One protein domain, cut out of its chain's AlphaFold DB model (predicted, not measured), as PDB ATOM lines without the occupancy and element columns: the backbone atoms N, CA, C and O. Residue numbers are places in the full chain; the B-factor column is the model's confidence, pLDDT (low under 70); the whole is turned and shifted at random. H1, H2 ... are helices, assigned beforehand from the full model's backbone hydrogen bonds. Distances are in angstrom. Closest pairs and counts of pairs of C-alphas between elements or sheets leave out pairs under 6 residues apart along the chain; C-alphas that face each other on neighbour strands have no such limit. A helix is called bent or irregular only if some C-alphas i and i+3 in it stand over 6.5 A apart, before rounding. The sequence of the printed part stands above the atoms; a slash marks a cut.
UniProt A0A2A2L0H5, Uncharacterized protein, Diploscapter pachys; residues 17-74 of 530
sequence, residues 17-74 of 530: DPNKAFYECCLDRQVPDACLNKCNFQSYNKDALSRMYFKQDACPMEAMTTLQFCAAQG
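What this domain is: This is residues 17 to 74 of the 530 residues of an uncharacterized protein of Diploscapter pachys (UniProt A0A2A2L0H5). H4 bridges two helices that stay apart, meeting H3 near its first residue and H1 near its last, with the short H2 beside H1. The printed part has 58 residues with four named helices, H1 to H4 in order, and no named strand: all helix. It is compact, with a radius of gyration of the C-alphas of 10.2 A and spans of 30 by 20 by 17 A.

Where its parts are: Find C-alpha 18 at (2.734, 33.900, -43.449); from there H1 runs 15.3 A to residue 28. H2 is residues 33 to 36, H3 46 to 53. H4, residues 61 to 71, runs 15.4 A to (3.193, 36.457, -35.620); it is only just irregular, C-alphas 62 and 65 being 6.8 A apart.

How they stand to each other: H1 and H4 touch, opposite ways at a steep tilt of 51 degrees; look at their closest C-alphas, Phe 22 and Cys 70, 5.3 A apart. H1 and H2 only just touch, with 3 pairs of C-alphas within 8 A, the closest Cys 26 and Leu 36 at 6.8 A. H3 and H4, a helical hairpin, only just touch, with 3 such pairs, closest at Met 52 and Met 61, 5.3 A; they run opposite ways at 36 degrees, only just steep. Every O i to N i+4 pair is within hydrogen-bond range in H1 and H3, 5 of 7 in H4; H2 is too short for one.

The domain as a whole: The C-alphas of Asp 17 and Phe 54 are farthest apart, 31.0 A. The printed part has no cut and no long link; pLDDT is under 70 at residue 74.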
ATOM      1  N   ASP A  17       4.782  33.142 -47.638       86.44
ATOM      2  CA  ASP A  17       3.841  32.363 -46.827       86.44
ATOM      3  C   ASP A  17       3.886  32.872 -45.371       86.44
ATOM      4  O   ASP A  17       4.966  32.857 -44.770       86.44
ATOM      5  N   PRO A  18       2.757  33.334 -44.793       84.06
ATOM      6  CA  PRO A  18       2.734  33.900 -43.449       84.06
ATOM      7  C   PRO A  18       3.319  32.968 -42.386       84.06
ATOM      8  O   PRO A  18       3.988  33.443 -41.470       84.06
ATOM      9  N   ASN A  19       3.119  31.651 -42.515       91.50
ATOM     10  CA  ASN A  19       3.693  30.682 -41.577       91.50
ATOM     11  C   ASN A  19       5.207  30.553 -41.739       91.50
ATOM     12  O   ASN A  19       5.917  30.430 -40.746       91.50
ATOM     13  N   LYS A  20       5.705  30.614 -42.976       91.44
ATOM     14  CA  LYS A  20       7.142  30.630 -43.243       91.44
ATOM     15  C   LYS A  20       7.791  31.886 -42.660       91.44
ATOM     16  O   LYS A  20       8.789  31.765 -41.962       91.44
ATOM     17  N   ALA A  21       7.192  33.058 -42.875       85.00
ATOM     18  CA  ALA A  21       7.688  34.319 -42.324       85.00
ATOM     19  C   ALA A  21       7.671  34.332 -40.782       85.00
ATOM     20  O   ALA A  21       8.625  34.792 -40.157       85.00
ATOM     21  N   PHE A  22       6.617  33.788 -40.161       91.62
ATOM     22  CA  PHE A  22       6.543  33.631 -38.705       91.62
ATOM     23  C   PHE A  22       7.665  32.704 -38.200       91.62
ATOM     24  O   PHE A  22       8.415  33.066 -37.291       91.62
ATOM     25  N   TYR A  23       7.840  31.539 -38.824       93.75
ATOM     26  CA  TYR A  23       8.879  30.585 -38.442       93.75
ATOM     27  C   TYR A  23      10.301  31.141 -38.611       93.75
ATOM     28  O   TYR A  23      11.113  31.013 -37.698       93.75
ATOM     29  N   GLU A  24      10.592  31.810 -39.729       89.62
ATOM     30  CA  GLU A  24      11.887  32.464 -39.975       89.62
ATOM     31  C   GLU A  24      12.175  33.545 -38.924       89.62
ATOM     32  O   GLU A  24      13.240  33.526 -38.313       89.62
ATOM     33  N   CYS A  25      11.197  34.399 -38.596       83.81
ATOM     34  CA  CYS A  25      11.356  35.389 -37.526       83.81
ATOM     35  C   CYS A  25      11.677  34.749 -36.168       83.81
ATOM     36  O   CYS A  25      12.488  35.279 -35.407       83.81
ATOM     37  N   CYS A  26      11.051  33.615 -35.847       90.56
ATOM     38  CA  CYS A  26      11.333  32.894 -34.610       90.56
ATOM     39  C   CYS A  26      12.762  32.351 -34.546       90.56
ATOM     40  O   CYS A  26      13.379  32.405 -33.480       90.56
ATOM     41  N   LEU A  27      13.281  31.841 -35.667       90.25
ATOM     42  CA  LEU A  27      14.672  31.404 -35.770       90.25
ATOM     43  C   LEU A  27      15.625  32.589 -35.594       90.25
ATOM     44  O   LEU A  27      16.541  32.517 -34.776       90.25
ATOM     45  N   ASP A  28      15.360  33.694 -36.293       79.75
ATOM     46  CA  ASP A  28      16.177  34.909 -36.228       79.75
ATOM     47  C   ASP A  28      16.219  35.493 -34.811       79.75
ATOM     48  O   ASP A  28      17.266  35.942 -34.344       79.75
ATOM     49  N   ARG A  29      15.090  35.444 -34.092       80.00
ATOM     50  CA  ARG A  29      14.978  35.897 -32.697       80.00
ATOM     51  C   ARG A  29      15.348  34.843 -31.656       80.00
ATOM     52  O   ARG A  29      15.168  35.099 -30.468       80.00
ATOM     53  N   GLN A  30      15.864  33.692 -32.087       86.75
ATOM     54  CA  GLN A  30      16.381  32.637 -31.214       86.75
ATOM     55  C   GLN A  30      15.386  32.230 -30.115       86.75
ATOM     56  O   GLN A  30      15.750  32.083 -28.945       86.75
ATOM     57  N   VAL A  31      14.104  32.066 -30.468       88.12
ATOM     58  CA  VAL A  31      13.131  31.537 -29.502       88.12
ATOM     59  C   VAL A  31      13.544  30.122 -29.073       88.12
ATOM     60  O   VAL A  31      14.103  29.388 -29.890       88.12
ATOM     61  N   PRO A  32      13.264  29.695 -27.826       93.38
ATOM     62  CA  PRO A  32      13.618  28.352 -27.373       93.38
ATOM     63  C   PRO A  32      13.081  27.269 -28.316       93.38
ATOM     64  O   PRO A  32      11.947  27.377 -28.782       93.38
ATOM     65  N   ASP A  33      13.827  26.182 -28.527       93.81
ATOM     66  CA  ASP A  33      13.413  25.094 -29.433       93.81
ATOM     67  C   ASP A  33      12.019  24.538 -29.098       93.81
ATOM     68  O   ASP A  33      11.215  24.242 -29.984       93.81
ATOM     69  N   ALA A  34      11.689  24.476 -27.803       94.62
ATOM     70  CA  ALA A  34      10.375  24.064 -27.306       94.62
ATOM     71  C   ALA A  34       9.217  24.973 -27.773       94.62
ATOM     72  O   ALA A  34       8.059  24.559 -27.741       94.62
ATOM     73  N   CYS A  35       9.521  26.199 -28.204       95.44
ATOM     74  CA  CYS A  35       8.584  27.190 -28.723       95.44
ATOM     75  C   CYS A  35       8.483  27.194 -30.251       95.44
ATOM     76  O   CYS A  35       7.501  27.719 -30.771       95.44
ATOM     77  N   LEU A  36       9.442  26.614 -30.985       95.06
ATOM     78  CA  LEU A  36       9.465  26.674 -32.455       95.06
ATOM     79  C   LEU A  36       8.225  26.037 -33.091       95.06
ATOM     80  O   LEU A  36       7.743  26.504 -34.122       95.06
ATOM     81  N   ASN A  37       7.645  25.015 -32.452       93.25
ATOM     82  CA  ASN A  37       6.392  24.408 -32.909       93.25
ATOM     83  C   ASN A  37       5.183  25.358 -32.813       93.25
ATOM     84  O   ASN A  37       4.152  25.071 -33.418       93.25
ATOM     85  N   LYS A  38       5.301  26.472 -32.079       94.88
ATOM     86  CA  LYS A  38       4.304  27.542 -31.964       94.88
ATOM     87  C   LYS A  38       4.537  28.671 -32.960       94.88
ATOM     88  O   LYS A  38       3.723  29.573 -33.013       94.88
ATOM     89  N   CYS A  39       5.592  28.647 -33.769       94.00
ATOM     90  CA  CYS A  39       5.841  29.678 -34.781       94.00
ATOM     91  C   CYS A  39       5.046  29.418 -36.068       94.00
ATOM     92  O   CYS A  39       5.589  29.353 -37.168       94.00
ATOM     93  N   ASN A  40       3.748  29.169 -35.900       93.94
ATOM     94  CA  ASN A  40       2.791  28.855 -36.950       93.94
ATOM     95  C   ASN A  40       1.386  29.246 -36.468       93.94
ATOM     96  O   ASN A  40       1.010  28.942 -35.336       93.94
ATOM     97  N   PHE A  41       0.580  29.880 -37.317       90.06
ATOM     98  CA  PHE A  41      -0.749  30.372 -36.938       90.06
ATOM     99  C   PHE A  41      -1.754  29.262 -36.580       90.06
ATOM    100  O   PHE A  41      -2.765  29.539 -35.942       90.06
ATOM    101  N   GLN A  42      -1.500  28.002 -36.953       91.19
ATOM    102  CA  GLN A  42      -2.350  26.867 -36.572       91.19
ATOM    103  C   GLN A  42      -2.094  26.402 -35.131       91.19
ATOM    104  O   GLN A  42      -3.021  25.983 -34.431       91.19
ATOM    105  N   SER A  43      -0.843  26.474 -34.673       92.25
ATOM    106  CA  SER A  43      -0.424  26.024 -33.341       92.25
ATOM    107  C   SER A  43      -0.322  27.165 -32.326       92.25
ATOM    108  O   SER A  43      -0.470  26.919 -31.126       92.25
ATOM    109  N   TYR A  44      -0.132  28.406 -32.780       92.75
ATOM    110  CA  TYR A  44      -0.189  29.611 -31.955       92.75
ATOM    111  C   TYR A  44      -1.632  30.066 -31.736       92.75
ATOM    112  O   TYR A  44      -2.159  30.936 -32.424       92.75
ATOM    113  N   ASN A  45      -2.304  29.430 -30.782       89.88
ATOM    114  CA  ASN A  45      -3.714  29.663 -30.497       89.88
ATOM    115  C   ASN A  45      -3.977  29.800 -28.988       89.88
ATOM    116  O   ASN A  45      -3.080  29.656 -28.155       89.88
ATOM    117  N   LYS A  46      -5.237  30.072 -28.631       87.88
ATOM    118  CA  LYS A  46      -5.681  30.277 -27.245       87.88
ATOM    119  C   LYS A  46      -5.275  29.138 -26.306       87.88
ATOM    120  O   LYS A  46      -4.886  29.408 -25.170       87.88
ATOM    121  N   ASP A  47      -5.359  27.889 -26.755       91.81
ATOM    122  CA  ASP A  47      -5.037  26.731 -25.919       91.81
ATOM    123  C   ASP A  47      -3.534  26.649 -25.662       91.81
ATOM    124  O   ASP A  47      -3.115  26.421 -24.526       91.81
ATOM    125  N   ALA A  48      -2.713  26.900 -26.686       90.81
ATOM    126  CA  ALA A  48      -1.266  26.991 -26.523       90.81
ATOM    127  C   ALA A  48      -0.880  28.110 -25.544       90.81
ATOM    128  O   ALA A  48      -0.124  27.853 -24.610       90.81
ATOM    129  N   LEU A  49      -1.454  29.308 -25.699       88.19
ATOM    130  CA  LEU A  49      -1.211  30.445 -24.804       88.19
ATOM    131  C   LEU A  49      -1.667  30.166 -23.366       88.19
ATOM    132  O   LEU A  49      -0.960  30.492 -22.417       88.19
ATOM    133  N   SER A  50      -2.817  29.512 -23.192       90.62
ATOM    134  CA  SER A  50      -3.334  29.144 -21.868       90.62
ATOM    135  C   SER A  50      -2.424  28.127 -21.179       90.62
ATOM    136  O   SER A  50      -2.110  28.281 -19.999       90.62
ATOM    137  N   ARG A  51      -1.947  27.109 -21.908       92.75
ATOM    138  CA  ARG A  51      -1.004  26.124 -21.358       92.75
ATOM    139  C   ARG A  51       0.332  26.753 -20.995       92.75
ATOM    140  O   ARG A  51       0.857  26.432 -19.935       92.75
ATOM    141  N   MET A  52       0.850  27.666 -21.816       91.44
ATOM    142  CA  MET A  52       2.041  28.435 -21.456       91.44
ATOM    143  C   MET A  52       1.782  29.210 -20.156       91.44
ATOM    144  O   MET A  52       2.544  29.061 -19.202       91.44
ATOM    145  N   TYR A  53       0.663  29.942 -20.061       89.19
ATOM    146  CA  TYR A  53       0.328  30.784 -18.902       89.19
ATOM    147  C   TYR A  53       0.275  29.995 -17.594       89.19
ATOM    148  O   TYR A  53       0.855  30.402 -16.587       89.19
ATOM    149  N   PHE A  54      -0.354  28.820 -17.621       93.81
ATOM    150  CA  PHE A  54      -0.425  27.917 -16.472       93.81
ATOM    151  C   PHE A  54       0.829  27.047 -16.281       93.81
ATOM    152  O   PHE A  54       0.811  26.144 -15.445       93.81
ATOM    153  N   LYS A  55       1.913  27.309 -17.025       89.31
ATOM    154  CA  LYS A  55       3.180  26.553 -16.995       89.31
ATOM    155  C   LYS A  55       2.998  25.051 -17.260       89.31
ATOM    156  O   LYS A  55       3.715  24.215 -16.719       89.31
ATOM    157  N   GLN A  56       2.017  24.714 -18.092       93.94
ATOM    158  CA  GLN A  56       1.702  23.362 -18.567       93.94
ATOM    159  C   GLN A  56       2.271  23.088 -19.969       93.94
ATOM    160  O   GLN A  56       2.012  22.035 -20.549       93.94
ATOM    161  N   ASP A  57       3.010  24.041 -20.534       92.75
ATOM    162  CA  ASP A  57       3.664  23.935 -21.832       92.75
ATOM    163  C   ASP A  57       5.188  23.986 -21.660       92.75
ATOM    164  O   ASP A  57       5.690  24.661 -20.763       92.75
ATOM    165  N   ALA A  58       5.922  23.270 -22.515       92.38
ATOM    166  CA  ALA A  58       7.385  23.277 -22.497       92.38
ATOM    167  C   ALA A  58       7.964  24.616 -22.981       92.38
ATOM    168  O   ALA A  58       9.100  24.951 -22.650       92.38
ATOM    169  N   CYS A  59       7.194  25.379 -23.762       93.00
ATOM    170  CA  CYS A  59       7.559  26.733 -24.133       93.00
ATOM    171  C   CYS A  59       7.281  27.706 -22.967       93.00
ATOM    172  O   CYS A  59       6.124  27.827 -22.549       93.00
ATOM    173  N   PRO A  60       8.301  28.415 -22.450       90.75
ATOM    174  CA  PRO A  60       8.136  29.377 -21.361       90.75
ATOM    175  C   PRO A  60       7.229  30.555 -21.747       90.75
ATOM    176  O   PRO A  60       7.222  30.999 -22.897       90.75
ATOM    177  N   MET A  61       6.495  31.113 -20.776       86.44
ATOM    178  CA  MET A  61       5.650  32.302 -20.998       86.44
ATOM    179  C   MET A  61       6.443  33.529 -21.416       86.44
ATOM    180  O   MET A  61       5.928  34.390 -22.123       86.44
ATOM    181  N   GLU A  62       7.699  33.591 -21.009       81.81
ATOM    182  CA  GLU A  62       8.650  34.632 -21.356       81.81
ATOM    183  C   GLU A  62       8.873  34.708 -22.878       81.81
ATOM    184  O   GLU A  62       9.128  35.786 -23.402       81.81
ATOM    185  N   ALA A  63       8.697  33.600 -23.612       85.69
ATOM    186  CA  ALA A  63       8.787  33.581 -25.073       85.69
ATOM    187  C   ALA A  63       7.521  34.111 -25.774       85.69
ATOM    188  O   ALA A  63       7.536  34.332 -26.986       85.69
ATOM    189  N   MET A  64       6.414  34.317 -25.047       84.19
ATOM    190  CA  MET A  64       5.129  34.725 -25.626       84.19
ATOM    191  C   MET A  64       5.221  36.062 -26.363       84.19
ATOM    192  O   MET A  64       4.622  36.197 -27.426       84.19
ATOM    193  N   THR A  65       5.954  37.034 -25.820       75.50
ATOM    194  CA  THR A  65       6.122  38.358 -26.436       75.50
ATOM    195  C   THR A  65       6.840  38.249 -27.777       75.50
ATOM    196  O   THR A  65       6.355  38.792 -28.763       75.50
ATOM    197  N   THR A  66       7.919  37.467 -27.852       78.38
ATOM    198  CA  THR A  66       8.655  37.205 -29.098       78.38
ATOM    199  C   THR A  66       7.816  36.429 -30.116       78.38
ATOM    200  O   THR A  66       7.843  36.743 -31.305       78.38
ATOM    201  N   LEU A  67       7.030  35.444 -29.666       86.88
ATOM    202  CA  LEU A  67       6.099  34.710 -30.531       86.88
ATOM    203  C   LEU A  67       5.017  35.635 -31.103       86.88
ATOM    204  O   LEU A  67       4.785  35.625 -32.308       86.88
ATOM    205  N   GLN A  68       4.394  36.464 -30.262       82.19
ATOM    206  CA  GLN A  68       3.377  37.436 -30.677       82.19
ATOM    207  C   GLN A  68       3.966  38.460 -31.652       82.19
ATOM    208  O   GLN A  68       3.354  38.764 -32.675       82.19
ATOM    209  N   PHE A  69       5.171  38.946 -31.359       78.06
ATOM    210  CA  PHE A  69       5.921  39.841 -32.223       78.06
ATOM    211  C   PHE A  69       6.123  39.225 -33.617       78.06
ATOM    212  O   PHE A  69       5.808  39.853 -34.631       78.06
ATOM    213  N   CYS A  70       6.611  37.982 -33.682       83.69
ATOM    214  CA  CYS A  70       6.881  37.310 -34.951       83.69
ATOM    215  C   CYS A  70       5.602  36.956 -35.718       83.69
ATOM    216  O   CYS A  70       5.586  37.051 -36.945       83.69
ATOM    217  N   ALA A  71       4.511  36.634 -35.016       84.56
ATOM    218  CA  ALA A  71       3.193  36.457 -35.620       84.56
ATOM    219  C   ALA A  71       2.685  37.760 -36.262       84.56
ATOM    220  O   ALA A  71       2.131  37.749 -37.357       84.56
ATOM    221  N   ALA A  72       2.905  38.899 -35.608       77.44
ATOM    222  CA  ALA A  72       2.541  40.217 -36.124       77.44
ATOM    223  C   ALA A  72       3.567  40.794 -37.120       77.44
ATOM    224  O   ALA A  72       3.341  41.863 -37.683       77.44
ATOM    225  N   GLN A  73       4.688  40.105 -37.356       75.25
ATOM    226  CA  GLN A  73       5.780  40.550 -38.231       75.25
ATOM    227  C   GLN A  73       6.339  41.940 -37.875       75.25
ATOM    228  O   GLN A  73       6.874  42.614 -38.748       75.25
ATOM    229  N   GLY A  74       6.201  42.385 -36.620       65.81
ATOM    230  CA  GLY A  74       6.656  43.718 -36.205       65.81
ATOM    231  C   GLY A  74       5.947  44.888 -36.888       65.81
ATOM    232  O   GLY A  74       6.542  45.946 -37.040       65.81
TER     233      GLY A  74